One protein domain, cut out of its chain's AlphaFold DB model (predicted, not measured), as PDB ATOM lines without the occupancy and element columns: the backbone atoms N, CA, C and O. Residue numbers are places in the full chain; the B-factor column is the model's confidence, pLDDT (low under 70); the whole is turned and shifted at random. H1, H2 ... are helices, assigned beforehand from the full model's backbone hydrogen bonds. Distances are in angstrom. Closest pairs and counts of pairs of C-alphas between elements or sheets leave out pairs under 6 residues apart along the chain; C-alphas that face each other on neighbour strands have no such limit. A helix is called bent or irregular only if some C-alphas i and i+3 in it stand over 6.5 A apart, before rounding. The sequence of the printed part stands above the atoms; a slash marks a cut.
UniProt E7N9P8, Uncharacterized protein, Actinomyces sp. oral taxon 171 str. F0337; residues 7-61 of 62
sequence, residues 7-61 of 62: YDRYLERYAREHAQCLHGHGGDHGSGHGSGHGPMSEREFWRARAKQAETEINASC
ATOM      1  N   TYR A   7     131.612 240.496 349.007       85.50
ATOM      2  CA  TYR A   7     132.915 241.126 348.897       85.50
ATOM      3  C   TYR A   7     134.066 240.105 348.829       85.50
ATOM      4  O   TYR A   7     134.946 240.271 347.991       85.50
ATOM      5  N   ASP A   8     134.029 239.002 349.588       88.31
ATOM      6  CA  ASP A   8     135.031 237.922 349.489       88.31
ATOM      7  C   ASP A   8     135.066 237.318 348.078       88.31
ATOM      8  O   ASP A   8     136.125 237.247 347.458       88.31
ATOM      9  N   ARG A   9     133.896 237.005 347.500       86.62
ATOM     10  CA  ARG A   9     133.817 236.497 346.115       86.62
ATOM     11  C   ARG A   9     134.333 237.500 345.085       86.62
ATOM     12  O   ARG A   9     134.877 237.108 344.052       86.62
ATOM     13  N   TYR A  10     134.137 238.794 345.341       86.94
ATOM     14  CA  TYR A  10     134.706 239.851 344.510       86.94
ATOM     15  C   TYR A  10     136.234 239.848 344.587       86.94
ATOM     16  O   TYR A  10     136.877 239.906 343.541       86.94
ATOM     17  N   LEU A  11     136.810 239.718 345.784       85.94
ATOM     18  CA  LEU A  11     138.258 239.650 345.970       85.94
ATOM     19  C   LEU A  11     138.871 238.414 345.302       85.94
ATOM     20  O   LEU A  11     139.884 238.547 344.621       85.94
ATOM     21  N   GLU A  12     138.255 237.238 345.428       87.38
ATOM     22  CA  GLU A  12     138.730 236.012 344.767       87.38
ATOM     23  C   GLU A  12     138.729 236.143 343.239       87.38
ATOM     24  O   GLU A  12     139.696 235.780 342.560       87.38
ATOM     25  N   ARG A  13     137.647 236.704 342.689       86.00
ATOM     26  CA  ARG A  13     137.527 236.975 341.257       86.00
ATOM     27  C   ARG A  13     138.565 238.003 340.802       86.00
ATOM     28  O   ARG A  13     139.272 237.741 339.830       86.00
ATOM     29  N   TYR A  14     138.692 239.115 341.526       85.12
ATOM     30  CA  TYR A  14     139.685 240.150 341.252       85.12
ATOM     31  C   TYR A  14     141.097 239.561 341.269       85.12
ATOM     32  O   TYR A  14     141.863 239.789 340.341       85.12
ATOM     33  N   ALA A  15     141.426 238.735 342.264       84.06
ATOM     34  CA  ALA A  15     142.721 238.073 342.360       84.06
ATOM     35  C   ALA A  15     143.001 237.173 341.149       84.06
ATOM     36  O   ALA A  15     144.102 237.215 340.613       84.06
ATOM     37  N   ARG A  16     142.018 236.402 340.662       83.12
ATOM     38  CA  ARG A  16     142.183 235.575 339.454       83.12
ATOM     39  C   ARG A  16     142.321 236.420 338.183       83.12
ATOM     40  O   ARG A  16     143.183 236.134 337.358       83.12
ATOM     41  N   GLU A  17     141.485 237.442 338.016       79.94
ATOM     42  CA  GLU A  17     141.472 238.305 336.827       79.94
ATOM     43  C   GLU A  17     142.669 239.259 336.769       79.94
ATOM     44  O   GLU A  17     143.098 239.614 335.677       79.94
ATOM     45  N   HIS A  18     143.224 239.651 337.916       74.62
ATOM     46  CA  HIS A  18     144.392 240.526 338.013       74.62
ATOM     47  C   HIS A  18     145.695 239.761 338.301       74.62
ATOM     48  O   HIS A  18     146.768 240.356 338.217       74.62
ATOM     49  N   ALA A  19     145.658 238.441 338.532       65.94
ATOM     50  CA  ALA A  19     146.863 237.601 338.566       65.94
ATOM     51  C   ALA A  19     147.625 237.635 337.229       65.94
ATOM     52  O   ALA A  19     148.852 237.556 337.204       65.94
ATOM     53  N   GLN A  20     146.911 237.802 336.112       62.09
ATOM     54  CA  GLN A  20     147.501 237.935 334.775       62.09
ATOM     55  C   GLN A  20     148.085 239.333 334.493       62.09
ATOM     56  O   GLN A  20     148.899 239.474 333.584       62.09
ATOM     57  N   CYS A  21     147.744 240.358 335.286       59.38
ATOM     58  CA  CYS A  21     148.283 241.713 335.115       59.38
ATOM     59  C   CYS A  21     149.755 241.838 335.536       59.38
ATOM     60  O   CYS A  21     150.412 242.804 335.163       59.38
ATOM     61  N   LEU A  22     150.305 240.849 336.251       55.16
ATOM     62  CA  LEU A  22     151.743 240.779 336.523       55.16
ATOM     63  C   LEU A  22     152.599 240.482 335.271       55.16
ATOM     64  O   LEU A  22     153.819 240.585 335.359       55.16
ATOM     65  N   HIS A  23     152.006 240.152 334.112       54.34
ATOM     66  CA  HIS A  23     152.752 239.748 332.905       54.34
ATOM     67  C   HIS A  23     152.845 240.793 331.772       54.34
ATOM     68  O   HIS A  23     153.246 240.458 330.660       54.34
ATOM     69  N   GLY A  24     152.569 242.072 332.025       53.03
ATOM     70  CA  GLY A  24     152.878 243.153 331.075       53.03
ATOM     71  C   GLY A  24     152.262 244.461 331.554       53.03
ATOM     72  O   GLY A  24     151.076 244.512 331.831       53.03
ATOM     73  N   HIS A  25     152.995 245.553 331.727       52.62
ATOM     74  CA  HIS A  25     153.808 246.183 330.701       52.62
ATOM     75  C   HIS A  25     154.816 247.106 331.401       52.62
ATOM     76  O   HIS A  25     154.445 248.144 331.948       52.62
ATOM     77  N   GLY A  26     156.097 246.727 331.399       54.50
ATOM     78  CA  GLY A  26     157.191 247.659 331.663       54.50
ATOM     79  C   GLY A  26     157.308 248.606 330.474       54.50
ATOM     80  O   GLY A  26     158.123 248.383 329.588       54.50
ATOM     81  N   GLY A  27     156.430 249.602 330.416       49.94
ATOM     82  CA  GLY A  27     156.434 250.636 329.394       49.94
ATOM     83  C   GLY A  27     156.405 251.986 330.075       49.94
ATOM     84  O   GLY A  27     155.376 252.380 330.614       49.94
ATOM     85  N   ASP A  28     157.559 252.641 330.061       56.97
ATOM     86  CA  ASP A  28     157.758 254.065 330.300       56.97
ATOM     87  C   ASP A  28     156.643 254.881 329.625       56.97
ATOM     88  O   ASP A  28     156.667 255.096 328.421       56.97
ATOM     89  N   HIS A  29     155.617 255.272 330.381       52.59
ATOM     90  CA  HIS A  29     154.585 256.210 329.950       52.59
ATOM     91  C   HIS A  29     154.380 257.207 331.086       52.59
ATOM     92  O   HIS A  29     153.845 256.889 332.151       52.59
ATOM     93  N   GLY A  30     154.861 258.426 330.851       49.25
ATOM     94  CA  GLY A  30     154.619 259.569 331.712       49.25
ATOM     95  C   GLY A  30     153.128 259.865 331.887       49.25
ATOM     96  O   GLY A  30     152.307 259.562 331.028       49.25
ATOM     97  N   SER A  31     152.818 260.495 333.020       62.97
ATOM     98  CA  SER A  31     151.611 261.285 333.287       62.97
ATOM     99  C   SER A  31     150.296 260.768 332.696       62.97
ATOM    100  O   SER A  31     149.877 261.165 331.612       62.97
ATOM    101  N   GLY A  32     149.558 260.003 333.498       44.66
ATOM    102  CA  GLY A  32     148.149 259.744 333.219       44.66
ATOM    103  C   GLY A  32     147.487 258.878 334.273       44.66
ATOM    104  O   GLY A  32     147.225 257.721 333.992       44.66
ATOM    105  N   HIS A  33     147.258 259.426 335.474       52.81
ATOM    106  CA  HIS A  33     146.235 258.990 336.444       52.81
ATOM    107  C   HIS A  33     145.921 257.475 336.433       52.81
ATOM    108  O   HIS A  33     144.775 257.063 336.269       52.81
ATOM    109  N   GLY A  34     146.952 256.636 336.546       45.78
ATOM    110  CA  GLY A  34     146.796 255.189 336.528       45.78
ATOM    111  C   GLY A  34     146.247 254.763 337.873       45.78
ATOM    112  O   GLY A  34     146.978 254.784 338.861       45.78
ATOM    113  N   SER A  35     144.953 254.447 337.913       58.19
ATOM    114  CA  SER A  35     144.272 253.838 339.049       58.19
ATOM    115  C   SER A  35     145.200 252.847 339.746       58.19
ATOM    116  O   SER A  35     145.617 251.861 339.136       58.19
ATOM    117  N   GLY A  36     145.538 253.141 341.006       51.88
ATOM    118  CA  GLY A  36     146.277 252.229 341.870       51.88
ATOM    119  C   GLY A  36     145.641 250.853 341.756       51.88
ATOM    120  O   GLY A  36     144.461 250.686 342.053       51.88
ATOM    121  N   HIS A  37     146.403 249.913 341.210       64.62
ATOM    122  CA  HIS A  37     145.911 248.645 340.689       64.62
ATOM    123  C   HIS A  37     145.654 247.659 341.839       64.62
ATOM    124  O   HIS A  37     146.336 246.647 341.982       64.62
ATOM    125  N   GLY A  38     144.716 248.023 342.715       67.56
ATOM    126  CA  GLY A  38     144.226 247.233 343.834       67.56
ATOM    127  C   GLY A  38     142.709 247.044 343.748       67.56
ATOM    128  O   GLY A  38     142.032 247.793 343.036       67.56
ATOM    129  N   PRO A  39     142.163 246.027 344.432       79.19
ATOM    130  CA  PRO A  39     140.721 245.838 344.502       79.19
ATOM    131  C   PRO A  39     140.063 247.067 345.144       79.19
ATOM    132  O   PRO A  39     140.657 247.725 346.000       79.19
ATOM    133  N   MET A  40     138.825 247.364 344.748       85.31
ATOM    134  CA  MET A  40     138.016 248.387 345.413       85.31
ATOM    135  C   MET A  40     137.851 248.042 346.893       85.31
ATOM    136  O   MET A  40     137.729 246.866 347.236       85.31
ATOM    137  N   SER A  41     137.785 249.051 347.763       84.75
ATOM    138  CA  SER A  41     137.460 248.823 349.172       84.75
ATOM    139  C   SER A  41     136.030 248.291 349.323       84.75
ATOM    140  O   SER A  41     135.155 248.570 348.503       84.75
ATOM    141  N   GLU A  42     135.740 247.595 350.424       85.75
ATOM    142  CA  GLU A  42     134.411 247.039 350.718       85.75
ATOM    143  C   GLU A  42     133.295 248.091 350.623       85.75
ATOM    144  O   GLU A  42     132.246 247.861 350.017       85.75
ATOM    145  N   ARG A  43     133.535 249.294 351.155       85.38
ATOM    146  CA  ARG A  43     132.577 250.406 351.076       85.38
ATOM    147  C   ARG A  43     132.304 250.835 349.632       85.38
ATOM    148  O   ARG A  43     131.175 251.198 349.302       85.38
ATOM    149  N   GLU A  44     133.326 250.833 348.786       85.88
ATOM    150  CA  GLU A  44     133.217 251.206 347.374       85.88
ATOM    151  C   GLU A  44     132.498 250.119 346.580       85.88
ATOM    152  O   GLU A  44     131.620 250.438 345.782       85.88
ATOM    153  N   PHE A  45     132.780 248.848 346.876       86.25
ATOM    154  CA  PHE A  45     132.077 247.703 346.306       86.25
ATOM    155  C   PHE A  45     130.568 247.781 346.564       86.25
ATOM    156  O   PHE A  45     129.769 247.671 345.634       86.25
ATOM    157  N   TRP A  46     130.157 248.052 347.807       86.75
ATOM    158  CA  TRP A  46     128.735 248.187 348.131       86.75
ATOM    159  C   TRP A  46     128.090 249.424 347.503       86.75
ATOM    160  O   TRP A  46     126.944 249.343 347.067       86.75
ATOM    161  N   ARG A  47     128.814 250.547 347.377       87.94
ATOM    162  CA  ARG A  47     128.324 251.725 346.638       87.94
ATOM    163  C   ARG A  47     128.139 251.437 345.149       87.94
ATOM    164  O   ARG A  47     127.112 251.805 344.587       87.94
ATOM    165  N   ALA A  48     129.106 250.775 344.517       85.56
ATOM    166  CA  ALA A  48     129.032 250.392 343.111       85.56
ATOM    167  C   ALA A  48     127.882 249.409 342.866       85.56
ATOM    168  O   ALA A  48     127.120 249.583 341.918       85.56
ATOM    169  N   ARG A  49     127.699 248.433 343.762       83.44
ATOM    170  CA  ARG A  49     126.570 247.502 343.716       83.44
ATOM    171  C   ARG A  49     125.225 248.200 343.907       83.44
ATOM    172  O   ARG A  49     124.293 247.873 343.186       83.44
ATOM    173  N   ALA A  50     125.110 249.137 344.847       85.50
ATOM    174  CA  ALA A  50     123.880 249.908 345.037       85.50
ATOM    175  C   ALA A  50     123.514 250.671 343.755       85.50
ATOM    176  O   ALA A  50     122.406 250.516 343.251       85.50
ATOM    177  N   LYS A  51     124.495 251.358 343.154       82.62
ATOM    178  CA  LYS A  51     124.328 252.029 341.860       82.62
ATOM    179  C   LYS A  51     123.937 251.051 340.745       82.62
ATOM    180  O   LYS A  51     123.101 251.379 339.912       82.62
ATOM    181  N   GLN A  52     124.534 249.858 340.721       74.44
ATOM    182  CA  GLN A  52     124.214 248.826 339.737       74.44
ATOM    183  C   GLN A  52     122.776 248.314 339.896       74.44
ATOM    184  O   GLN A  52     122.052 248.268 338.907       74.44
ATOM    185  N   ALA A  53     122.321 248.062 341.124       79.44
ATOM    186  CA  ALA A  53     120.942 247.666 341.397       79.44
ATOM    187  C   ALA A  53     119.934 248.735 340.938       79.44
ATOM    188  O   ALA A  53     118.918 248.398 340.337       79.44
ATOM    189  N   GLU A  54     120.230 250.026 341.140       75.00
ATOM    190  CA  GLU A  54     119.405 251.125 340.614       75.00
ATOM    191  C   GLU A  54     119.329 251.099 339.076       75.00
ATOM    192  O   GLU A  54     118.252 251.270 338.500       75.00
ATOM    193  N   THR A  55     120.453 250.833 338.398       70.94
ATOM    194  CA  THR A  55     120.490 250.727 336.931       70.94
ATOM    195  C   THR A  55     119.822 249.466 336.393       70.94
ATOM    196  O   THR A  55     119.178 249.544 335.356       70.94
ATOM    197  N   GLU A  56     119.919 248.322 337.077       66.56
ATOM    198  CA  GLU A  56     119.259 247.072 336.674       66.56
ATOM    199  C   GLU A  56     117.735 247.177 336.819       66.56
ATOM    200  O   GLU A  56     116.998 246.751 335.931       66.56
ATOM    201  N   ILE A  57     117.253 247.826 337.885       64.69
ATOM    202  CA  ILE A  57     115.823 248.120 338.065       64.69
ATOM    203  C   ILE A  57     115.326 249.074 336.970       64.69
ATOM    204  O   ILE A  57     114.231 248.891 336.443       64.69
ATOM    205  N   ASN A  58     116.129 250.071 336.588       55.88
ATOM    206  CA  ASN A  58     115.784 250.998 335.512       55.88
ATOM    207  C   ASN A  58     115.840 250.343 334.116       55.88
ATOM    208  O   ASN A  58     114.971 250.603 333.288       55.88
ATOM    209  N   ALA A  59     116.813 249.461 333.871       59.44
ATOM    210  CA  ALA A  59     117.000 248.754 332.602       59.44
ATOM    211  C   ALA A  59     115.958 247.649 332.358       59.44
ATOM    212  O   ALA A  59     115.733 247.265 331.214       59.44
ATOM    213  N   SER A  60     115.291 247.159 333.409       60.19
ATOM    214  CA  SER A  60     114.214 246.162 333.321       60.19
ATOM    215  C   SER A  60     112.846 246.751 332.926       60.19
ATOM    216  O   SER A  60     111.844 246.038 332.975       60.19
ATOM    217  N   CYS A  61     112.778 248.036 332.565       58.28
ATOM    218  CA  CYS A  61     111.537 248.744 332.229       58.28
ATOM    219  C   CYS A  61     111.366 249.018 330.718       58.28
ATOM    220  O   CYS A  61     110.833 250.061 330.338       58.28
TER     221      CYS A  61
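AT A GLANCE: This is residues 7 to 61 of the 62 residues of an uncharacterized protein of Actinomyces sp. oral taxon 171 str. F0337 (UniProt E7N9P8). Look for two helices, H2 and H1, that make a wide, open L: their first residues come near each other at the corner, and a long loop, residues 24 to 41, swings out from the end of H1 and back to the corner. Residues 22 to 36 stick out, and so do residues 49 to 61. The printed part has 55 residues, with H1 then H2 and no named strand, and is all helix. It is elongated, 46 by 26 by 20 A, and only just extended, close to loose, with a radius of gyration of the C-alphas of 15.4 A.

HOW THE PARTS SIT: Start with H2, residues 42 to 59, where every O i to N i+4 pair is within hydrogen-bond range. H1, residues 7 to 23, has 9 of 13. The two are close but not clearly touching; their closest C-alphas, of Tyr 7 and Glu 42, are 6.4 A apart. Their lines are about perpendicular, at 79 degrees.

IN THESE COORDINATES: Find C-alpha 42 at (134.411, 247.039, 350.718); from there H2 runs 25.2 A to C-alpha 59. H1 runs 25.5 A from C-alpha 7 at (132.915, 241.126, 348.897), with a kink of 29 degrees near residue 17; it is neither bent nor irregular, but only just: C-alphas 17 and 20 are 6.4 A apart.

THE WHOLE: The C-alphas of Asp 28 and Cys 61, the two farthest apart, are 46.6 A apart. The printed part has no cut, and the link from H1 to H2 is long, 18 residues. The pLDDT is under 70 at residues 19 to 38 and 56 to 61.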